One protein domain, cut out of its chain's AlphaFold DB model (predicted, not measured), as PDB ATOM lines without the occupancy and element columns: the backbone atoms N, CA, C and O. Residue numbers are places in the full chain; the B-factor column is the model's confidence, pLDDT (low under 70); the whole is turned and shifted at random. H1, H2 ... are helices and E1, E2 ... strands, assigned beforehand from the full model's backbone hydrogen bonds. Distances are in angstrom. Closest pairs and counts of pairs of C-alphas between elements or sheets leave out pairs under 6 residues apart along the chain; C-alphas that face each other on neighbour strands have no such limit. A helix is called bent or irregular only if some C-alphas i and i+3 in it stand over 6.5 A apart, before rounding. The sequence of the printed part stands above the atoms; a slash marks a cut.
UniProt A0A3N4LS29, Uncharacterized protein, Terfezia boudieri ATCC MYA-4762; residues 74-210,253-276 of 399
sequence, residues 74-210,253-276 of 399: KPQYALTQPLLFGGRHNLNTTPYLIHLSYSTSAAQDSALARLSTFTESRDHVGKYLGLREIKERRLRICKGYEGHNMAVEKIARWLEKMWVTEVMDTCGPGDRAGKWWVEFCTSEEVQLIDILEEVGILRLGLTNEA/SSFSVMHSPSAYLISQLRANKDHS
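AT A GLANCE: This is residues 74 to 210 and 253 to 276 of the 399 residues of an uncharacterized protein of Terfezia boudieri ATCC MYA-4762 (UniProt A0A3N4LS29). A four-stranded sheet, E1 E2 E6 E3, stands as a wall; H1 slants over one of its faces, while H3 runs away from the sheet with the two-stranded ribbon E4 E5 covering one of its sides. H5 packs on H1 and on E4, H2 lies beyond H1, and residues 85 to 90 stick out as a free loop. The 161 printed residues include five named helices and six named strands, along the chain E1 E2 H1 H2 E3 H3 H4 H5 E4 E5 E6, of mixed class. The larger sheet has the order E1, E2, E6, E3 and is mixed; the ribbon is antiparallel. The whole is compact, with a radius of gyration of the C-alphas of 16.5 A and spans of 49 by 40 by 29 A.

HOW THE PARTS SIT: Begin with the edge strand E1, residues 76 to 80, which forms an antiparallel hairpin with E2, residues 96 to 102; look for N 78 and O 99 at 2.9 A. Beside E2 lies E6, residues 263 to 269, parallel to it, with N 98 and O 264 at 2.8 A. The other edge strand, E3, residues 147 to 151, is antiparallel to E6, with N 265 and O 150 at 2.8 A. H1, residues 105 to 120, is on this sheet at a height of 8.8 A, over E6 and E3, slantwise to the strands at 40 degrees to E6 on the local plane. H1 is irregular: C-alphas 111 and 114 are 7.7 A apart, and it has a kink of 56 degrees near residue 112. H2, residues 131 to 137, is not on the sheet and is apart from H1. H3, residues 152 to 168, is on the same face as H1 at a height of 11.5 A, over none of the strands; these helices and the sheet make two layers, helices on one face of a sheet. H1 and H3 touch with residues 115 to 119 and 154 to 158 alone, about perpendicular at 88 degrees; their closest C-alphas, Leu 115 and Ile 155, are 6.8 A apart. H4, residues 180 to 183, is close to H3 but not clearly touching it, at 7.9 A between C-alphas 163 and 181, and is irregular, but only just, with C-alphas 180 and 183 6.7 A apart. H5, residues 187 to 198, touches H1, closest at C-alphas 111 and 189, 4.4 A; their tilt of 71 degrees is only just about perpendicular. H5 only grazes the larger sheet, with residues 192 to 196. E4, residues 202 to 207, and E5, residues 254 to 259, are antiparallel, with N 203 and O 258 at 2.9 A. The closest C-alphas of H3 and E5, Ala 156 and Val 257, are 5.8 A apart. Every O i to N i+4 pair is within hydrogen-bond range in H2 and H5, against 10 of 12 in H1 and 12 of 13 in H3; H4 is too short for such a pair.

IN THESE COORDINATES: Find C-alpha 76 at (71.233, 77.131, -106.918), where E1 begins its 13.3 A; E2 follows with 19.4 A. H1 measures 18.4 A, H2 10.2 A and E3 14.0 A. At C-alpha 152, (66.749, 60.492, -103.216), H3 sets out on its 23.0 A. H4 measures 6.7 A, H5 16.2 A, E4 14.1 A and E5 15.8 A. E6 runs 20.5 A, to C-alpha 269 at (80.849, 73.981, -103.642).

THE WHOLE: The two C-alphas farthest apart, those of Arg 88 and Glu 136, are 51.9 A apart. Residues 211 to 252 are not printed; C-alphas 210 and 253 are 8.7 A apart across the cut. The links E1 to E2 and H3 to H4 are long. The mean pLDDT of the printed part is 80.7; 40 residues are under 70, among them 78 to 94, 171 to 177 and 271 to 276.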
ATOM      1  N   LYS A  74      69.889  81.197-101.065       70.50
ATOM      2  CA  LYS A  74      69.295  79.972-101.609       70.50
ATOM      3  C   LYS A  74      70.318  79.176-102.421       70.50
ATOM      4  O   LYS A  74      71.022  79.790-103.234       70.50
ATOM      5  N   PRO A  75      70.403  77.842-102.251       71.62
ATOM      6  CA  PRO A  75      71.228  77.028-103.125       71.62
ATOM      7  C   PRO A  75      70.694  77.148-104.553       71.62
ATOM      8  O   PRO A  75      69.487  77.195-104.792       71.62
ATOM      9  N   GLN A  76      71.608  77.225-105.513       76.19
ATOM     10  CA  GLN A  76      71.233  77.131-106.918       76.19
ATOM     11  C   GLN A  76      71.244  75.657-107.310       76.19
ATOM     12  O   GLN A  76      72.165  74.923-106.943       76.19
ATOM     13  N   TYR A  77      70.235  75.242-108.064       73.06
ATOM     14  CA  TYR A  77      70.083  73.868-108.516       73.06
ATOM     15  C   TYR A  77      69.966  73.808-110.036       73.06
ATOM     16  O   TYR A  77      69.455  74.732-110.673       73.06
ATOM     17  N   ALA A  78      70.433  72.704-110.605       67.06
ATOM     18  CA  ALA A  78      70.171  72.320-111.980       67.06
ATOM     19  C   ALA A  78      69.607  70.899-111.980       67.06
ATOM     20  O   ALA A  78      70.170  69.997-111.357       67.06
ATOM     21  N   LEU A  79      68.484  70.704-112.668       61.28
ATOM     22  CA  LEU A  79      67.955  69.374-112.932       61.28
ATOM     23  C   LEU A  79      68.442  68.946-114.309       61.28
ATOM     24  O   LEU A  79      68.182  69.627-115.300       61.28
ATOM     25  N   THR A  80      69.134  67.818-114.367       59.38
ATOM     26  CA  THR A  80      69.589  67.244-115.631       59.38
ATOM     27  C   THR A  80      69.075  65.817-115.736       59.38
ATOM     28  O   THR A  80      69.041  65.078-114.756       59.38
ATOM     29  N   GLN A  81      68.630  65.429-116.929       56.03
ATOM     30  CA  GLN A  81      68.542  64.021-117.295       56.03
ATOM     31  C   GLN A  81      69.874  63.689-117.952       56.03
ATOM     32  O   GLN A  81      70.107  64.134-119.080       56.03
ATOM     33  N   PRO A  82      70.791  62.994-117.270       52.50
ATOM     34  CA  PRO A  82      72.077  62.721-117.871       52.50
ATOM     35  C   PRO A  82      71.847  61.790-119.055       52.50
ATOM     36  O   PRO A  82      71.267  60.715-118.909       52.50
ATOM     37  N   LEU A  83      72.341  62.175-120.232       47.25
ATOM     38  CA  LEU A  83      72.454  61.297-121.403       47.25
ATOM     39  C   LEU A  83      73.575  60.263-121.199       47.25
ATOM     40  O   LEU A  83      74.344  59.956-122.108       47.25
ATOM     41  N   LEU A  84      73.713  59.759-119.978       48.91
ATOM     42  CA  LEU A  84      74.794  58.881-119.597       48.91
ATOM     43  C   LEU A  84      74.458  57.459-120.062       48.91
ATOM     44  O   LEU A  84      73.417  56.891-119.745       48.91
ATOM     45  N   PHE A  85      75.384  56.905-120.846       49.16
ATOM     46  CA  PHE A  85      75.440  55.505-121.274       49.16
ATOM     47  C   PHE A  85      74.349  55.062-122.256       49.16
ATOM     48  O   PHE A  85      73.482  54.260-121.937       49.16
ATOM     49  N   GLY A  86      74.455  55.551-123.496       39.69
ATOM     50  CA  GLY A  86      74.504  54.758-124.739       39.69
ATOM     51  C   GLY A  86      73.410  53.749-125.131       39.69
ATOM     52  O   GLY A  86      73.445  53.315-126.283       39.69
ATOM     53  N   GLY A  87      72.469  53.393-124.264       45.94
ATOM     54  CA  GLY A  87      71.361  52.486-124.538       45.94
ATOM     55  C   GLY A  87      70.105  53.237-124.973       45.94
ATOM     56  O   GLY A  87      69.901  54.398-124.619       45.94
ATOM     57  N   ARG A  88      69.234  52.573-125.740       44.31
ATOM     58  CA  ARG A  88      67.834  52.996-125.888       44.31
ATOM     59  C   ARG A  88      67.141  52.775-124.542       44.31
ATOM     60  O   ARG A  88      66.502  51.749-124.339       44.31
ATOM     61  N   HIS A  89      67.340  53.690-123.600       46.69
ATOM     62  CA  HIS A  89      66.644  53.643-122.322       46.69
ATOM     63  C   HIS A  89      65.196  54.064-122.543       46.69
ATOM     64  O   HIS A  89      64.928  55.066-123.212       46.69
ATOM     65  N   ASN A  90      64.257  53.288-122.007       46.69
ATOM     66  CA  ASN A  90      62.882  53.749-121.890       46.69
ATOM     67  C   ASN A  90      62.900  55.024-121.039       46.69
ATOM     68  O   ASN A  90      63.438  55.024-119.935       46.69
ATOM     69  N   LEU A  91      62.304  56.109-121.543       48.38
ATOM     70  CA  LEU A  91      62.252  57.406-120.850       48.38
ATOM     71  C   LEU A  91      61.637  57.307-119.440       48.38
ATOM     72  O   LEU A  91      61.906  58.153-118.598       48.38
ATOM     73  N   ASN A  92      60.876  56.242-119.170       53.91
ATOM     74  CA  ASN A  92      60.259  55.964-117.875       53.91
ATOM     75  C   ASN A  92      61.212  55.336-116.838       53.91
ATOM     76  O   ASN A  92      60.812  55.165-115.691       53.91
ATOM     77  N   THR A  93      62.442  54.962-117.208       60.78
ATOM     78  CA  THR A  93      63.395  54.293-116.301       60.78
ATOM     79  C   THR A  93      64.702  55.054-116.102       60.78
ATOM     80  O   THR A  93      65.499  54.661-115.254       60.78
ATOM     81  N   THR A  94      64.947  56.125-116.863       63.78
ATOM     82  CA  THR A  94      66.207  56.871-116.769       63.78
ATOM     83  C   THR A  94      66.258  57.677-115.473       63.78
ATOM     84  O   THR A  94      65.341  58.459-115.207       63.78
ATOM     85  N   PRO A  95      67.321  57.528-114.673       74.88
ATOM     86  CA  PRO A  95      67.433  58.271-113.443       74.88
ATOM     87  C   PRO A  95      67.685  59.766-113.650       74.88
ATOM     88  O   PRO A  95      68.450  60.179-114.520       74.88
ATOM     89  N   TYR A  96      67.019  60.580-112.832       82.12
ATOM     90  CA  TYR A  96      67.194  62.025-112.770       82.12
ATOM     91  C   TYR A  96      68.409  62.359-111.916       82.12
ATOM     92  O   TYR A  96      68.552  61.827-110.817       82.12
ATOM     93  N   LEU A  97      69.239  63.287-112.386       85.81
ATOM     94  CA  LEU A  97      70.339  63.837-111.609       85.81
ATOM     95  C   LEU A  97      70.003  65.260-111.173       85.81
ATOM     96  O   LEU A  97      69.789  66.160-111.993       85.81
ATOM     97  N   ILE A  98      69.986  65.462-109.864       88.75
ATOM     98  CA  ILE A  98      69.800  66.759-109.227       88.75
ATOM     99  C   ILE A  98      71.175  67.253-108.817       88.75
ATOM    100  O   ILE A  98      71.815  66.673-107.942       88.75
ATOM    101  N   HIS A  99      71.623  68.333-109.447       89.12
ATOM    102  CA  HIS A  99      72.895  68.955-109.120       89.12
ATOM    103  C   HIS A  99      72.673  70.194-108.267       89.12
ATOM    104  O   HIS A  99      72.100  71.188-108.723       89.12
ATOM    105  N   LEU A 100      73.133  70.140-107.021       90.12
ATOM    106  CA  LEU A 100      73.091  71.257-106.088       90.12
ATOM    107  C   LEU A 100      74.441  71.958-106.028       90.12
ATOM    108  O   LEU A 100      75.487  71.331-105.888       90.12
ATOM    109  N   SER A 101      74.423  73.283-106.105       88.75
ATOM    110  CA  SER A 101      75.629  74.099-106.035       88.75
ATOM    111  C   SER A 101      75.505  75.138-104.925       88.75
ATOM    112  O   SER A 101      74.695  76.067-105.025       88.75
ATOM    113  N   TYR A 102      76.347  75.015-103.903       88.88
ATOM    114  CA  TYR A 102      76.342  75.868-102.713       88.88
ATOM    115  C   TYR A 102      77.407  76.957-102.800       88.88
ATOM    116  O   TYR A 102      78.508  76.723-103.280       88.88
ATOM    117  N   SER A 103      77.099  78.165-102.330       87.19
ATOM    118  CA  SER A 103      78.050  79.289-102.301       87.19
ATOM    119  C   SER A 103      79.125  79.147-101.219       87.19
ATOM    120  O   SER A 103      80.185  79.755-101.335       87.19
ATOM    121  N   THR A 104      78.855  78.380-100.159       89.19
ATOM    122  CA  THR A 104      79.753  78.198 -99.012       89.19
ATOM    123  C   THR A 104      79.643  76.780 -98.453       89.19
ATOM    124  O   THR A 104      78.570  76.175 -98.514       89.19
ATOM    125  N   SER A 105      80.728  76.279 -97.853       89.56
ATOM    126  CA  SER A 105      80.741  75.000 -97.123       89.56
ATOM    127  C   SER A 105      79.790  74.990 -95.940       89.56
ATOM    128  O   SER A 105      79.099  74.005 -95.729       89.56
ATOM    129  N   ALA A 106      79.656  76.110 -95.229       90.88
ATOM    130  CA  ALA A 106      78.704  76.225 -94.130       90.88
ATOM    131  C   ALA A 106      77.252  75.988 -94.584       90.88
ATOM    132  O   ALA A 106      76.510  75.296 -93.892       90.88
ATOM    133  N   ALA A 107      76.852  76.526 -95.742       90.62
ATOM    134  CA  ALA A 107      75.512  76.305 -96.282       90.62
ATOM    135  C   ALA A 107      75.312  74.853 -96.752       90.62
ATOM    136  O   ALA A 107      74.260  74.275 -96.489       90.62
ATOM    137  N   GLN A 108      76.318  74.257 -97.404       92.69
ATOM    138  CA  GLN A 108      76.288  72.848 -97.814       92.69
ATOM    139  C   GLN A 108      76.179  71.918 -96.599       92.69
ATOM    140  O   GLN A 108      75.256  71.110 -96.526       92.69
ATOM    141  N   ASP A 109      77.055  72.093 -95.606       92.38
ATOM    142  CA  ASP A 109      77.050  71.323 -94.361       92.38
ATOM    143  C   ASP A 109      75.715  71.489 -93.614       92.38
ATOM    144  O   ASP A 109      75.180  70.515 -93.085       92.38
ATOM    145  N   SER A 110      75.156  72.708 -93.560       92.88
ATOM    146  CA  SER A 110      73.861  72.968 -92.907       92.88
ATOM    147  C   SER A 110      72.704  72.240 -93.594       92.88
ATOM    148  O   SER A 110      71.759  71.846 -92.915       92.88
ATOM    149  N   ALA A 111      72.781  72.049 -94.915       94.75
ATOM    150  CA  ALA A 111      71.762  71.365 -95.709       94.75
ATOM    151  C   ALA A 111      71.898  69.836 -95.696       94.75
ATOM    152  O   ALA A 111      70.892  69.132 -95.725       94.75
ATOM    153  N   LEU A 112      73.132  69.321 -95.731       95.56
ATOM    154  CA  LEU A 112      73.401  67.933 -96.119       95.56
ATOM    155  C   LEU A 112      74.088  67.102 -95.039       95.56
ATOM    156  O   LEU A 112      73.923  65.888 -95.044       95.56
ATOM    157  N   ALA A 113      74.781  67.691 -94.060       94.06
ATOM    158  CA  ALA A 113      75.603  66.905 -93.134       94.06
ATOM    159  C   ALA A 113      74.805  65.857 -92.338       94.06
ATOM    160  O   ALA A 113      75.301  64.756 -92.088       94.06
ATOM    161  N   ARG A 114      73.563  66.164 -91.936       95.81
ATOM    162  CA  ARG A 114      72.682  65.205 -91.242       95.81
ATOM    163  C   ARG A 114      72.217  64.080 -92.158       95.81
ATOM    164  O   ARG A 114      72.202  62.932 -91.722       95.81
ATOM    165  N   LEU A 115      71.885  64.406 -93.405       94.88
ATOM    166  CA  LEU A 115      71.528  63.430 -94.431       94.88
ATOM    167  C   LEU A 115      72.708  62.504 -94.731       94.88
ATOM    168  O   LEU A 115      72.559  61.295 -94.609       94.88
ATOM    169  N   SER A 116      73.893  63.055 -94.988       92.25
ATOM    170  CA  SER A 116      75.108  62.272 -95.246       92.25
ATOM    171  C   SER A 116      75.511  61.425 -94.032       92.25
ATOM    172  O   SER A 116      75.973  60.295 -94.156       92.25
ATOM    173  N   THR A 117      75.261  61.915 -92.813       91.38
ATOM    174  CA  THR A 117      75.445  61.107 -91.593       91.38
ATOM    175  C   THR A 117      74.477  59.929 -91.545       91.38
ATOM    176  O   THR A 117      74.865  58.830 -91.167       91.38
ATOM    177  N   PHE A 118      73.226  60.140 -91.944       93.81
ATOM    178  CA  PHE A 118      72.224  59.082 -92.014       93.81
ATOM    179  C   PHE A 118      72.540  58.042 -93.103       93.81
ATOM    180  O   PHE A 118      72.152  56.883 -92.956       93.81
ATOM    181  N   THR A 119      73.224  58.421 -94.185       88.25
ATOM    182  CA  THR A 119      73.519  57.523 -95.316       88.25
ATOM    183  C   THR A 119      74.851  56.801 -95.209       88.25
ATOM    184  O   THR A 119      74.892  55.607 -95.489       88.25
ATOM    185  N   GLU A 120      75.912  57.501 -94.815       84.00
ATOM    186  CA  GLU A 120      77.299  57.040 -94.983       84.00
ATOM    187  C   GLU A 120      78.055  56.877 -93.662       84.00
ATOM    188  O   GLU A 120      79.119  56.258 -93.627       84.00
ATOM    189  N   SER A 121      77.545  57.422 -92.552       84.50
ATOM    190  CA  SER A 121      78.267  57.330 -91.283       84.50
ATOM    191  C   SER A 121      78.310  55.895 -90.777       84.50
ATOM    192  O   SER A 121      77.277  55.306 -90.464       84.50
ATOM    193  N   ARG A 122      79.522  55.384 -90.546       80.94
ATOM    194  CA  ARG A 122      79.748  54.094 -89.883       80.94
ATOM    195  C   ARG A 122      78.981  53.946 -88.562       80.94
ATOM    196  O   ARG A 122      78.499  52.862 -88.253       80.94
ATOM    197  N   ASP A 123      78.884  55.022 -87.782       84.88
ATOM    198  CA  ASP A 123      78.324  54.979 -86.426       84.88
ATOM    199  C   ASP A 123      76.819  55.312 -86.390       84.88
ATOM    200  O   ASP A 123      76.147  55.074 -85.378       84.88
ATOM    201  N   HIS A 124      76.281  55.905 -87.461       88.88
ATOM    202  CA  HIS A 124      74.949  56.522 -87.466       88.88
ATOM    203  C   HIS A 124      74.097  56.208 -88.710       88.88
ATOM    204  O   HIS A 124      73.005  56.763 -88.846       88.88
ATOM    205  N   VAL A 125      74.537  55.295 -89.582       89.75
ATOM    206  CA  VAL A 125      73.773  54.875 -90.764       89.75
ATOM    207  C   VAL A 125      72.364  54.397 -90.393       89.75
ATOM    208  O   VAL A 125      72.159  53.613 -89.466       89.75
ATOM    209  N   GLY A 126      71.358  54.913 -91.102       92.00
ATOM    210  CA  GLY A 126      69.943  54.597 -90.895       92.00
ATOM    211  C   GLY A 126      69.335  55.139 -89.595       92.00
ATOM    212  O   GLY A 126      68.136  54.943 -89.363       92.00
ATOM    213  N   LYS A 127      70.113  55.837 -88.756       94.81
ATOM    214  CA  LYS A 127      69.634  56.451 -87.515       94.81
ATOM    215  C   LYS A 127      69.357  57.938 -87.732       94.81
ATOM    216  O   LYS A 127      70.262  58.719 -88.009       94.81
ATOM    217  N   TYR A 128      68.105  58.349 -87.538       96.19
ATOM    218  CA  TYR A 128      67.762  59.768 -87.504       96.19
ATOM    219  C   TYR A 128      68.397  60.447 -86.282       96.19
ATOM    220  O   TYR A 128      68.302  59.942 -85.164       96.19
ATOM    221  N   LEU A 129      69.049  61.586 -86.517       96.12
ATOM    222  CA  LEU A 129      69.630  62.440 -85.484       96.12
ATOM    223  C   LEU A 129      68.918  63.793 -85.513       96.12
ATOM    224  O   LEU A 129      69.034  64.528 -86.500       96.12
ATOM    225  N   GLY A 130      68.191  64.123 -84.446       96.31
ATOM    226  CA  GLY A 130      67.520  65.416 -84.288       96.31
ATOM    227  C   GLY A 130      68.512  66.558 -84.031       96.31
ATOM    228  O   GLY A 130      69.606  66.344 -83.498       96.31
ATOM    229  N   LEU A 131      68.135  67.800 -84.361       95.88
ATOM    230  CA  LEU A 131      68.996  68.980 -84.153       95.88
ATOM    231  C   LEU A 131      69.411  69.147 -82.684       95.88
ATOM    232  O   LEU A 131      70.566  69.461 -82.381       95.88
ATOM    233  N   ARG A 132      68.470  68.901 -81.765       94.25
ATOM    234  CA  ARG A 132      68.709  68.958 -80.321       94.25
ATOM    235  C   ARG A 132      69.707  67.890 -79.874       94.25
ATOM    236  O   ARG A 132      70.678  68.233 -79.204       94.25
ATOM    237  N   GLU A 133      69.523  66.640 -80.307       94.88
ATOM    238  CA  GLU A 133      70.418  65.523 -79.965       94.88
ATOM    239  C   GLU A 133      71.859  65.820 -80.401       94.88
ATOM    240  O   GLU A 133      72.793  65.660 -79.612       94.88
ATOM    241  N   ILE A 134      72.042  66.308 -81.633       94.44
ATOM    242  CA  ILE A 134      73.364  66.653 -82.173       94.44
ATOM    243  C   ILE A 134      74.035  67.727 -81.314       94.44
ATOM    244  O   ILE A 134      75.211  67.595 -80.968       94.44
ATOM    245  N   LYS A 135      73.292  68.778 -80.945       92.88
ATOM    246  CA  LYS A 135      73.810  69.893 -80.144       92.88
ATOM    247  C   LYS A 135      74.164  69.465 -78.719       92.88
ATOM    248  O   LYS A 135      75.259  69.772 -78.252       92.88
ATOM    249  N   GLU A 136      73.258  68.771 -78.036       93.62
ATOM    250  CA  GLU A 136      73.414  68.382 -76.629       93.62
ATOM    251  C   GLU A 136      74.533  67.361 -76.443       93.62
ATOM    252  O   GLU A 136      75.390  67.518 -75.574       93.62
ATOM    253  N   ARG A 137      74.574  66.343 -77.306       92.25
ATOM    254  CA  ARG A 137      75.575  65.273 -77.231       92.25
ATOM    255  C   ARG A 137      76.867  65.613 -77.969       92.25
ATOM    256  O   ARG A 137      77.796  64.808 -77.953       92.25
ATOM    257  N   ARG A 138      76.927  66.784 -78.618       90.69
ATOM    258  CA  ARG A 138      78.043  67.229 -79.471       90.69
ATOM    259  C   ARG A 138      78.436  66.150 -80.482       90.69
ATOM    260  O   ARG A 138      79.622  65.863 -80.660       90.69
ATOM    261  N   LEU A 139      77.430  65.521 -81.096       89.56
ATOM    262  CA  LEU A 139      77.667  64.450 -82.056       89.56
ATOM    263  C   LEU A 139      78.452  65.001 -83.239       89.56
ATOM    264  O   LEU A 139      78.169  66.087 -83.752       89.56
ATOM    265  N   ARG A 140      79.446  64.229 -83.673       86.88
ATOM    266  CA  ARG A 140      80.117  64.490 -84.938       86.88
ATOM    267  C   ARG A 140      79.192  64.013 -86.047       86.88
ATOM    268  O   ARG A 140      78.752  62.871 -86.032       86.88
ATOM    269  N   ILE A 141      78.898  64.913 -86.970       89.69
ATOM    270  CA  ILE A 141      78.157  64.619 -88.194       89.69
ATOM    271  C   ILE A 141      79.098  64.826 -89.381       89.69
ATOM    272  O   ILE A 141      80.105  65.526 -89.246       89.69
ATOM    273  N   CYS A 142      78.783  64.203 -90.511       84.56
ATOM    274  CA  CYS A 142      79.542  64.238 -91.755       84.56
ATOM    275  C   CYS A 142      79.638  65.672 -92.320       84.56
ATOM    276  O   CYS A 142      78.812  66.068 -93.137       84.56
ATOM    277  N   LYS A 143      80.621  66.456 -91.857       82.69
ATOM    278  CA  LYS A 143      80.900  67.841 -92.284       82.69
ATOM    279  C   LYS A 143      82.247  67.960 -92.972       82.69
ATOM    280  O   LYS A 143      83.154  67.181 -92.680       82.69
ATOM    281  N   GLY A 144      82.401  69.020 -93.762       80.19
ATOM    282  CA  GLY A 144      83.674  69.377 -94.387       80.19
ATOM    283  C   GLY A 144      83.997  68.554 -95.630       80.19
ATOM    284  O   GLY A 144      85.140  68.570 -96.078       80.19
ATOM    285  N   TYR A 145      83.001  67.853 -96.175       80.75
ATOM    286  CA  TYR A 145      83.099  67.246 -97.493       80.75
ATOM    287  C   TYR A 145      82.978  68.333 -98.564       80.75
ATOM    288  O   TYR A 145      82.224  69.292 -98.407       80.75
ATOM    289  N   GLU A 146      83.727  68.195 -99.656       83.25
ATOM    290  CA  GLU A 146      83.631  69.114-100.801       83.25
ATOM    291  C   GLU A 146      82.398  68.810-101.672       83.25
ATOM    292  O   GLU A 146      81.849  69.698-102.335       83.25
ATOM    293  N   GLY A 147      81.936  67.560-101.624       86.06
ATOM    294  CA  GLY A 147      80.770  67.055-102.328       86.06
ATOM    295  C   GLY A 147      79.963  66.092-101.465       86.06
ATOM    296  O   GLY A 147      80.431  65.575-100.455       86.06
ATOM    297  N   HIS A 148      78.709  65.900-101.849       91.06
ATOM    298  CA  HIS A 148      77.864  64.852-101.280       91.06
ATOM    299  C   HIS A 148      77.068  64.227-102.403       91.06
ATOM    300  O   HIS A 148      76.579  64.961-103.268       91.06
ATOM    301  N   ASN A 149      76.836  62.927-102.318       92.75
ATOM    302  CA  ASN A 149      75.985  62.218-103.247       92.75
ATOM    303  C   ASN A 149      75.062  61.244-102.522       92.75
ATOM    304  O   ASN A 149      75.430  60.657-101.517       92.75
ATOM    305  N   MET A 150      73.835  61.091-103.014       92.94
ATOM    306  CA  MET A 150      72.902  60.104-102.474       92.94
ATOM    307  C   MET A 150      71.721  59.867-103.406       92.94
ATOM    308  O   MET A 150      71.218  60.778-104.066       92.94
ATOM    309  N   ALA A 151      71.198  58.643-103.382       91.50
ATOM    310  CA  ALA A 151      69.884  58.359-103.943       91.50
ATOM    311  C   ALA A 151      68.802  59.113-103.152       91.50
ATOM    312  O   ALA A 151      68.796  59.095-101.919       91.50
ATOM    313  N   VAL A 152      67.841  59.724-103.846       90.88
ATOM    314  CA  VAL A 152      66.749  60.492-103.216       90.88
ATOM    315  C   VAL A 152      65.893  59.625-102.289       90.88
ATOM    316  O   VAL A 152      65.379  60.120-101.289       90.88
ATOM    317  N   GLU A 153      65.799  58.318-102.549       91.19
ATOM    318  CA  GLU A 153      65.170  57.353-101.637       91.19
ATOM    319  C   GLU A 153      65.721  57.459-100.205       91.19
ATOM    320  O   GLU A 153      64.985  57.325 -99.227       91.19
ATOM    321  N   LYS A 154      67.019  57.734-100.046       92.69
ATOM    322  CA  LYS A 154      67.631  57.888 -98.723       92.69
ATOM    323  C   LYS A 154      67.122  59.132 -97.997       92.69
ATOM    324  O   LYS A 154      66.912  59.074 -96.788       92.69
ATOM    325  N   ILE A 155      66.871  60.216 -98.731       94.38
ATOM    326  CA  ILE A 155      66.261  61.444 -98.203       94.38
ATOM    327  C   ILE A 155      64.822  61.154 -97.769       94.38
ATOM    328  O   ILE A 155      64.421  61.554 -96.679       94.38
ATOM    329  N   ALA A 156      64.070  60.396 -98.571       92.88
ATOM    330  CA  ALA A 156      62.716  59.976 -98.219       92.88
ATOM    331  C   ALA A 156      62.686  59.166 -96.913       92.88
ATOM    332  O   ALA A 156      61.966  59.526 -95.983       92.88
ATOM    333  N   ARG A 157      63.551  58.152 -96.784       93.62
ATOM    334  CA  ARG A 157      63.687  57.360 -95.548       93.62
ATOM    335  C   ARG A 157      64.105  58.206 -94.346       93.62
ATOM    336  O   ARG A 157      63.649  57.962 -93.231       93.62
ATOM    337  N   TRP A 158      64.973  59.199 -94.544       96.25
ATOM    338  CA  TRP A 158      65.348  60.131 -93.480       96.25
ATOM    339  C   TRP A 158      64.154  60.977 -93.018       96.25
ATOM    340  O   TRP A 158      63.947  61.116 -91.813       96.25
ATOM    341  N   LEU A 159      63.329  61.473 -93.949       95.38
ATOM    342  CA  LEU A 159      62.095  62.208 -93.640       95.38
ATOM    343  C   LEU A 159      61.055  61.332 -92.931       95.38
ATOM    344  O   LEU A 159      60.422  61.791 -91.987       95.38
ATOM    345  N   GLU A 160      60.908  60.065 -93.318       92.88
ATOM    346  CA  GLU A 160      60.051  59.106 -92.604       92.88
ATOM    347  C   GLU A 160      60.508  58.912 -91.156       92.88
ATOM    348  O   GLU A 160      59.705  58.970 -90.226       92.88
ATOM    349  N   LYS A 161      61.814  58.724 -90.936       94.62
ATOM    350  CA  LYS A 161      62.364  58.585 -89.581       94.62
ATOM    351  C   LYS A 161      62.228  59.869 -88.768       94.62
ATOM    352  O   LYS A 161      61.948  59.782 -87.572       94.62
ATOM    353  N   MET A 162      62.390  61.030 -89.402       94.69
ATOM    354  CA  MET A 162      62.115  62.325 -88.786       94.69
ATOM    355  C   MET A 162      60.654  62.422 -88.350       94.69
ATOM    356  O   MET A 162      60.398  62.775 -87.208       94.69
ATOM    357  N   TRP A 163      59.708  62.072 -89.224       91.69
ATOM    358  CA  TRP A 163      58.282  62.102 -88.907       91.69
ATOM    359  C   TRP A 163      57.950  61.233 -87.692       91.69
ATOM    360  O   TRP A 163      57.307  61.697 -86.751       91.69
ATOM    361  N   VAL A 164      58.428  59.985 -87.682       90.50
ATOM    362  CA  VAL A 164      58.207  59.066 -86.557       90.50
ATOM    363  C   VAL A 164      58.772  59.653 -85.259       90.50
ATOM    364  O   VAL A 164      58.052  59.761 -84.275       90.50
ATOM    365  N   THR A 165      60.029  60.098 -85.284       91.75
ATOM    366  CA  THR A 165      60.743  60.535 -84.071       91.75
ATOM    367  C   THR A 165      60.250  61.880 -83.541       91.75
ATOM    368  O   THR A 165      60.159  62.088 -82.336       91.75
ATOM    369  N   GLU A 166      59.987  62.834 -84.429       91.62
ATOM    370  CA  GLU A 166      59.730  64.220 -84.038       91.62
ATOM    371  C   GLU A 166      58.241  64.547 -84.016       91.62
ATOM    372  O   GLU A 166      57.826  65.392 -83.233       91.62
ATOM    373  N   VAL A 167      57.408  63.894 -84.833       86.06
ATOM    374  CA  VAL A 167      55.977  64.223 -84.915       86.06
ATOM    375  C   VAL A 167      55.134  63.234 -84.128       86.06
ATOM    376  O   VAL A 167      54.365  63.650 -83.257       86.06
ATOM    377  N   MET A 168      55.286  61.935 -84.401       82.00
ATOM    378  CA  MET A 168      54.460  60.920 -83.742       82.00
ATOM    379  C   MET A 168      54.756  60.830 -82.242       82.00
ATOM    380  O   MET A 168      53.813  60.770 -81.454       82.00
ATOM    381  N   ASP A 169      56.029  60.905 -81.850       80.12
ATOM    382  CA  ASP A 169      56.427  60.735 -80.448       80.12
ATOM    383  C   ASP A 169      56.214  61.990 -79.579       80.12
ATOM    384  O   ASP A 169      56.120  61.870 -78.358       80.12
ATOM    385  N   THR A 170      56.137  63.199 -80.162       76.06
ATOM    386  CA  THR A 170      56.135  64.449 -79.367       76.06
ATOM    387  C   THR A 170      54.814  65.217 -79.358       76.06
ATOM    388  O   THR A 170      54.493  65.846 -78.350       76.06
ATOM    389  N   CYS A 171      54.038  65.186 -80.445       63.91
ATOM    390  CA  CYS A 171      52.901  66.099 -80.616       63.91
ATOM    391  C   CYS A 171      51.561  65.406 -80.887       63.91
ATOM    392  O   CYS A 171      50.529  66.078 -80.878       63.91
ATOM    393  N   GLY A 172      51.558  64.092 -81.132       62.69
ATOM    394  CA  GLY A 172      50.405  63.410 -81.714       62.69
ATOM    395  C   GLY A 172      50.108  63.900 -83.145       62.69
ATOM    396  O   GLY A 172      50.589  64.952 -83.569       62.69
ATOM    397  N   PRO A 173      49.310  63.164 -83.933       60.91
ATOM    398  CA  PRO A 173      49.047  63.477 -85.341       60.91
ATOM    399  C   PRO A 173      48.079  64.660 -85.547       60.91
ATOM    400  O   PRO A 173      47.441  64.737 -86.592       60.91
ATOM    401  N   GLY A 174      47.923  65.552 -84.559       59.56
ATOM    402  CA  GLY A 174      47.003  66.689 -84.640       59.56
ATOM    403  C   GLY A 174      47.250  67.540 -85.888       59.56
ATOM    404  O   GLY A 174      48.374  67.570 -86.387       59.56
ATOM    405  N   ASP A 175      46.197  68.207 -86.375       58.97
ATOM    406  CA  ASP A 175      46.124  68.956 -87.641       58.97
ATOM    407  C   ASP A 175      47.250  69.991 -87.814       58.97
ATOM    408  O   ASP A 175      47.072  71.202 -87.659       58.97
ATOM    409  N   ARG A 176      48.442  69.519 -88.179       66.62
ATOM    410  CA  ARG A 176      49.549  70.357 -88.623       66.62
ATOM    411  C   ARG A 176      49.212  70.825 -90.031       66.62
ATOM    412  O   ARG A 176      49.554  70.184 -91.023       66.62
ATOM    413  N   ALA A 177      48.515  71.953 -90.115       66.25
ATOM    414  CA  ALA A 177      48.329  72.661 -91.369       66.25
ATOM    415  C   ALA A 177      49.692  73.199 -91.846       66.25
ATOM    416  O   ALA A 177      50.241  74.130 -91.258       66.25
ATOM    417  N   GLY A 178      50.252  72.611 -92.909       83.44
ATOM    418  CA  GLY A 178      51.455  73.111 -93.584       83.44
ATOM    419  C   GLY A 178      52.669  72.174 -93.554       83.44
ATOM    420  O   GLY A 178      52.550  70.959 -93.402       83.44
ATOM    421  N   LYS A 179      53.858  72.754 -93.761       89.62
ATOM    422  CA  LYS A 179      55.140  72.038 -93.878       89.62
ATOM    423  C   LYS A 179      55.665  71.628 -92.502       89.62
ATOM    424  O   LYS A 179      56.405  72.369 -91.862       89.62
ATOM    425  N   TRP A 180      55.280  70.440 -92.050       90.12
ATOM    426  CA  TRP A 180      55.591  69.930 -90.709       90.12
ATOM    427  C   TRP A 180      57.097  69.846 -90.394       90.12
ATOM    428  O   TRP A 180      57.475  69.952 -89.233       90.12
ATOM    429  N   TRP A 181      57.956  69.679 -91.405       92.81
ATOM    430  CA  TRP A 181      59.407  69.531 -91.226       92.81
ATOM    431  C   TRP A 181      60.113  70.833 -90.834       92.81
ATOM    432  O   TRP A 181      61.236  70.792 -90.339       92.81
ATOM    433  N   VAL A 182      59.471  71.992 -91.027       93.88
ATOM    434  CA  VAL A 182      60.087  73.313 -90.805       93.88
ATOM    435  C   VAL A 182      60.588  73.490 -89.368       93.88
ATOM    436  O   VAL A 182      61.615  74.126 -89.158       93.88
ATOM    437  N   GLU A 183      59.913  72.899 -88.384       92.50
ATOM    438  CA  GLU A 183      60.295  72.994 -86.967       92.50
ATOM    439  C   GLU A 183      61.508  72.120 -86.597       92.50
ATOM    440  O   GLU A 183      62.159  72.361 -85.581       92.50
ATOM    441  N   PHE A 184      61.830  71.116 -87.421       94.69
ATOM    442  CA  PHE A 184      62.826  70.074 -87.128       94.69
ATOM    443  C   PHE A 184      64.064  70.138 -88.036       94.69
ATOM    444  O   PHE A 184      64.987  69.314 -87.926       94.69
ATOM    445  N   CYS A 185      64.087  71.123 -88.931       96.44
ATOM    446  CA  CYS A 185      65.104  71.319 -89.949       96.44
ATOM    447  C   CYS A 185      65.839  72.651 -89.779       96.44
ATOM    448  O   CYS A 185      65.308  73.626 -89.247       96.44
ATOM    449  N   THR A 186      67.078  72.707 -90.265       95.69
ATOM    450  CA  THR A 186      67.764  73.982 -90.506       95.69
ATOM    451  C   THR A 186      67.081  74.745 -91.643       95.69
ATOM    452  O   THR A 186      66.350  74.171 -92.456       95.69
ATOM    453  N   SER A 187      67.344  76.049 -91.758       94.25
ATOM    454  CA  SER A 187      66.856  76.846 -92.890       94.25
ATOM    455  C   SER A 187      67.296  76.288 -94.245       94.25
ATOM    456  O   SER A 187      66.564  76.412 -95.226       94.25
ATOM    457  N   GLU A 188      68.487  75.700 -94.323       94.75
ATOM    458  CA  GLU A 188      69.040  75.116 -95.538       94.75
ATOM    459  C   GLU A 188      68.441  73.735 -95.846       94.75
ATOM    460  O   GLU A 188      68.137  73.464 -97.005       94.75
ATOM    461  N   GLU A 189      68.183  72.898 -94.833       96.19
ATOM    462  CA  GLU A 189      67.439  71.636 -94.992       96.19
ATOM    463  C   GLU A 189      66.010  71.895 -95.495       96.19
ATOM    464  O   GLU A 189      65.553  71.226 -96.421       96.19
ATOM    465  N   VAL A 190      65.319  72.906 -94.950       95.12
ATOM    466  CA  VAL A 190      63.986  73.309 -95.438       95.12
ATOM    467  C   VAL A 190      64.048  73.693 -96.915       95.12
ATOM    468  O   VAL A 190      63.224  73.237 -97.699       95.12
ATOM    469  N   GLN A 191      65.041  74.488 -97.321       93.00
ATOM    470  CA  GLN A 191      65.202  74.882 -98.722       93.00
ATOM    471  C   GLN A 191      65.495  73.696 -99.639       93.00
ATOM    472  O   GLN A 191      64.972  73.650-100.749       93.00
ATOM    473  N   LEU A 192      66.314  72.744 -99.188       94.12
ATOM    474  CA  LEU A 192      66.574  71.510 -99.919       94.12
ATOM    475  C   LEU A 192      65.274  70.730-100.151       94.12
ATOM    476  O   LEU A 192      64.963  70.387-101.290       94.12
ATOM    477  N   ILE A 193      64.504  70.487 -99.090       94.69
ATOM    478  CA  ILE A 193      63.236  69.750 -99.169       94.69
ATOM    479  C   ILE A 193      62.247  70.481-100.081       94.69
ATOM    480  O   ILE A 193      61.633  69.858-100.944       94.69
ATOM    481  N   ASP A 194      62.149  71.803 -99.948       91.31
ATOM    482  CA  ASP A 194      61.286  72.647-100.771       91.31
ATOM    483  C   ASP A 194      61.645  72.570-102.256       91.31
ATOM    484  O   ASP A 194      60.748  72.491-103.091       91.31
ATOM    485  N   ILE A 195      62.940  72.556-102.597       89.56
ATOM    486  CA  ILE A 195      63.395  72.373-103.980       89.56
ATOM    487  C   ILE A 195      62.966  70.999-104.488       89.56
ATOM    488  O   ILE A 195      62.391  70.911-105.569       89.56
ATOM    489  N   LEU A 196      63.223  69.937-103.718       90.19
ATOM    490  CA  LEU A 196      62.883  68.563-104.100       90.19
ATOM    491  C   LEU A 196      61.369  68.363-104.277       90.19
ATOM    492  O   LEU A 196      60.949  67.624-105.169       90.19
ATOM    493  N   GLU A 197      60.556  69.034-103.464       89.19
ATOM    494  CA  GLU A 197      59.100  69.083-103.606       89.19
ATOM    495  C   GLU A 197      58.675  69.898-104.842       89.19
ATOM    496  O   GLU A 197      57.872  69.420-105.644       89.19
ATOM    497  N   GLU A 198      59.249  71.092-105.053       86.75
ATOM    498  CA  GLU A 198      58.948  71.973-106.197       86.75
ATOM    499  C   GLU A 198      59.244  71.285-107.538       86.75
ATOM    500  O   GLU A 198      58.454  71.402-108.478       86.75
ATOM    501  N   VAL A 199      60.341  70.524-107.629       82.38
ATOM    502  CA  VAL A 199      60.686  69.762-108.843       82.38
ATOM    503  C   VAL A 199      59.909  68.445-108.982       82.38
ATOM    504  O   VAL A 199      60.086  67.730-109.968       82.38
ATOM    505  N   GLY A 200      59.042  68.111-108.022       84.94
ATOM    506  CA  GLY A 200      58.217  66.901-108.037       84.94
ATOM    507  C   GLY A 200      58.989  65.604-107.780       84.94
ATOM    508  O   GLY A 200      58.489  64.524-108.091       84.94
ATOM    509  N   ILE A 201      60.202  65.708-107.232       85.94
ATOM    510  CA  ILE A 201      61.061  64.574-106.884       85.94
ATOM    511  C   ILE A 201      60.624  63.951-105.558       85.94
ATOM    512  O   ILE A 201      60.646  62.726-105.428       85.94
ATOM    513  N   LEU A 202      60.207  64.790-104.607       87.31
ATOM    514  CA  LEU A 202      59.526  64.394-103.380       87.31
ATOM    515  C   LEU A 202      58.065  64.841-103.431       87.31
ATOM    516  O   LEU A 202      57.742  65.911-103.944       87.31
ATOM    517  N   ARG A 203      57.174  64.036-102.854       86.19
ATOM    518  CA  ARG A 203      55.810  64.447-102.507       86.19
ATOM    519  C   ARG A 203      55.574  64.139-101.040       86.19
ATOM    520  O   ARG A 203      55.533  62.973-100.648       86.19
ATOM    521  N   LEU A 204      55.440  65.198-100.250       82.62
ATOM    522  CA  LEU A 204      55.271  65.130 -98.806       82.62
ATOM    523  C   LEU A 204      53.824  65.493 -98.487       82.62
ATOM    524  O   LEU A 204      53.433  66.654 -98.541       82.62
ATOM    525  N   GLY A 205      53.009  64.481 -98.211       70.75
ATOM    526  CA  GLY A 205      51.596  64.663 -97.910       70.75
ATOM    527  C   GLY A 205      51.161  63.803 -96.733       70.75
ATOM    528  O   GLY A 205      51.597  62.663 -96.588       70.75
ATOM    529  N   LEU A 206      50.269  64.351 -95.912       61.09
ATOM    530  CA  LEU A 206      49.456  63.565 -94.990       61.09
ATOM    531  C   LEU A 206      48.271  63.049 -95.795       61.09
ATOM    532  O   LEU A 206      47.311  63.773 -96.042       61.09
ATOM    533  N   THR A 207      48.373  61.831 -96.314       52.34
ATOM    534  CA  THR A 207      47.277  61.247 -97.082       52.34
ATOM    535  C   THR A 207      46.306  60.548 -96.142       52.34
ATOM    536  O   THR A 207      46.663  59.555 -95.518       52.34
ATOM    537  N   ASN A 208      45.050  60.999 -96.135       49.00
ATOM    538  CA  ASN A 208      43.908  60.168 -95.728       49.00
ATOM    539  C   ASN A 208      43.507  59.164 -96.832       49.00
ATOM    540  O   ASN A 208      42.598  58.368 -96.650       49.00
ATOM    541  N   GLU A 209      44.168  59.212 -97.994       46.72
ATOM    542  CA  GLU A 209      43.801  58.481 -99.209       46.72
ATOM    543  C   GLU A 209      44.882  57.485 -99.655       46.72
ATOM    544  O   GLU A 209      45.202  57.386-100.839       46.72
ATOM    545  N   ALA A 210      45.446  56.714 -98.723       43.94
ATOM    546  CA  ALA A 210      46.336  55.601 -99.072       43.94
ATOM    547  C   ALA A 210      45.667  54.570-100.019       43.94
ATOM    548  O   ALA A 210      46.361  53.822-100.700       43.94
ATOM    549  N   SER A 253      46.009  59.305 -90.088       53.97
ATOM    550  CA  SER A 253      46.734  59.591 -91.316       53.97
ATOM    551  C   SER A 253      48.110  58.931 -91.253       53.97
ATOM    552  O   SER A 253      48.970  59.309 -90.457       53.97
ATOM    553  N   SER A 254      48.336  57.921 -92.092       59.22
ATOM    554  CA  SER A 254      49.674  57.376 -92.311       59.22
ATOM    555  C   SER A 254      50.484  58.377 -93.134       59.22
ATOM    556  O   SER A 254      50.104  58.710 -94.259       59.22
ATOM    557  N   PHE A 255      51.597  58.862 -92.587       68.81
ATOM    558  CA  PHE A 255      52.554  59.655 -93.352       68.81
ATOM    559  C   PHE A 255      53.261  58.759 -94.372       68.81
ATOM    560  O   PHE A 255      53.791  57.709 -94.014       68.81
ATOM    561  N   SER A 256      53.263  59.180 -95.634       74.00
ATOM    562  CA  SER A 256      53.953  58.485 -96.718       74.00
ATOM    563  C   SER A 256      54.821  59.480 -97.471       74.00
ATOM    564  O   SER A 256      54.345  60.543 -97.875       74.00
ATOM    565  N   VAL A 257      56.081  59.117 -97.718       71.31
ATOM    566  CA  VAL A 257      56.960  59.876 -98.610       71.31
ATOM    567  C   VAL A 257      56.986  59.182 -99.961       71.31
ATOM    568  O   VAL A 257      57.606  58.137-100.124       71.31
ATOM    569  N   MET A 258      56.315  59.765-100.954       71.69
ATOM    570  CA  MET A 258      56.476  59.310-102.334       71.69
ATOM    571  C   MET A 258      57.682  60.010-102.960       71.69
ATOM    572  O   MET A 258      57.821  61.231-102.855       71.69
ATOM    573  N   HIS A 259      58.541  59.245-103.628       71.00
ATOM    574  CA  HIS A 259      59.711  59.768-104.322       71.00
ATOM    575  C   HIS A 259      59.887  59.109-105.691       71.00
ATOM    576  O   HIS A 259      59.402  58.004-105.933       71.00
ATOM    577  N   SER A 260      60.622  59.769-106.588       67.19
ATOM    578  CA  SER A 260      61.091  59.109-107.809       67.19
ATOM    579  C   SER A 260      62.150  58.062-107.439       67.19
ATOM    580  O   SER A 260      63.177  58.436-106.865       67.19
ATOM    581  N   PRO A 261      61.941  56.761-107.724       63.28
ATOM    582  CA  PRO A 261      62.914  55.714-107.389       63.28
ATOM    583  C   PRO A 261      64.222  55.876-108.171       63.28
ATOM    584  O   PRO A 261      65.255  55.347-107.777       63.28
ATOM    585  N   SER A 262      64.188  56.659-109.247       76.50
ATOM    586  CA  SER A 262      65.323  56.882-110.126       76.50
ATOM    587  C   SER A 262      65.949  58.267-109.919       76.50
ATOM    588  O   SER A 262      66.647  58.744-110.792       76.50
ATOM    589  N   ALA A 263      65.711  58.987-108.822       86.31
ATOM    590  CA  ALA A 263      66.373  60.280-108.617       86.31
ATOM    591  C   ALA A 263      67.649  60.151-107.774       86.31
ATOM    592  O   ALA A 263      67.674  59.474-106.744       86.31
ATOM    593  N   TYR A 264      68.698  60.846-108.197       90.25
ATOM    594  CA  TYR A 264      69.988  60.902-107.528       90.25
ATOM    595  C   TYR A 264      70.412  62.352-107.341       90.25
ATOM    596  O   TYR A 264      70.237  63.184-108.232       90.25
ATOM    597  N   LEU A 265      70.961  62.653-106.177       93.31
ATOM    598  CA  LEU A 265      71.420  63.977-105.809       93.31
ATOM    599  C   LEU A 265      72.938  63.973-105.758       93.31
ATOM    600  O   LEU A 265      73.526  63.091-105.140       93.31
ATOM    601  N   ILE A 266      73.546  64.988-106.363       92.62
ATOM    602  CA  ILE A 266      74.942  65.348-106.135       92.62
ATOM    603  C   ILE A 266      75.017  66.809-105.698       92.62
ATOM    604  O   ILE A 266      74.220  67.650-106.128       92.62
ATOM    605  N   SER A 267      75.981  67.134-104.852       91.44
ATOM    606  CA  SER A 267      76.236  68.496-104.404       91.44
ATOM    607  C   SER A 267      77.698  68.866-104.542       91.44
ATOM    608  O   SER A 267      78.566  68.004-104.463       91.44
ATOM    609  N   GLN A 268      77.956  70.157-104.724       88.12
ATOM    610  CA  GLN A 268      79.305  70.704-104.757       88.12
ATOM    611  C   GLN A 268      79.347  72.142-104.244       88.12
ATOM    612  O   GLN A 268      78.344  72.873-104.265       88.12
ATOM    613  N   LEU A 269      80.548  72.578-103.880       85.38
ATOM    614  CA  LEU A 269      80.849  73.981-103.642       85.38
ATOM    615  C   LEU A 269      81.072  74.745-104.945       85.38
ATOM    616  O   LEU A 269      81.796  74.322-105.841       85.38
ATOM    617  N   ARG A 270      80.500  75.945-105.006       80.19
ATOM    618  CA  ARG A 270      80.836  76.997-105.969       80.19
ATOM    619  C   ARG A 270      82.115  77.688-105.519       80.19
ATOM    620  O   ARG A 270      82.114  78.885-105.239       80.19
ATOM    621  N   ALA A 271      83.198  76.940-105.378       62.34
ATOM    622  CA  ALA A 271      84.495  77.585-105.303       62.34
ATOM    623  C   ALA A 271      84.809  78.218-106.672       62.34
ATOM    624  O   ALA A 271      84.252  77.822-107.701       62.34
ATOM    625  N   ASN A 272      85.677  79.232-106.688       53.31
ATOM    626  CA  ASN A 272      86.245  79.746-107.937       53.31
ATOM    627  C   ASN A 272      86.844  78.578-108.740       53.31
ATOM    628  O   ASN A 272      87.198  77.572-108.142       53.31
ATOM    629  N   LYS A 273      86.875  78.706-110.075       55.84
ATOM    630  CA  LYS A 273      87.139  77.678-111.112       55.84
ATOM    631  C   LYS A 273      88.477  76.912-110.989       55.84
ATOM    632  O   LYS A 273      89.236  76.834-111.953       55.84
ATOM    633  N   ASP A 274      88.766  76.343-109.838       63.94
ATOM    634  CA  ASP A 274      90.004  75.653-109.538       63.94
ATOM    635  C   ASP A 274      89.868  74.177-109.921       63.94
ATOM    636  O   ASP A 274      88.777  73.599-109.907       63.94
ATOM    637  N   HIS A 275      90.995  73.553-110.265       65.19
ATOM    638  CA  HIS A 275      91.061  72.149-110.683       65.19
ATOM    639  C   HIS A 275      90.402  71.173-109.692       65.19
ATOM    640  O   HIS A 275      89.874  70.152-110.129       65.19
ATOM    641  N   SER A 276      90.377  71.505-108.395       69.94
ATOM    642  CA  SER A 276      89.707  70.706-107.358       69.94
ATOM    643  C   SER A 276      88.200  70.583-107.616       69.94
ATOM    644  O   SER A 276      87.671  69.482-107.537       69.94
TER     645      SER A 276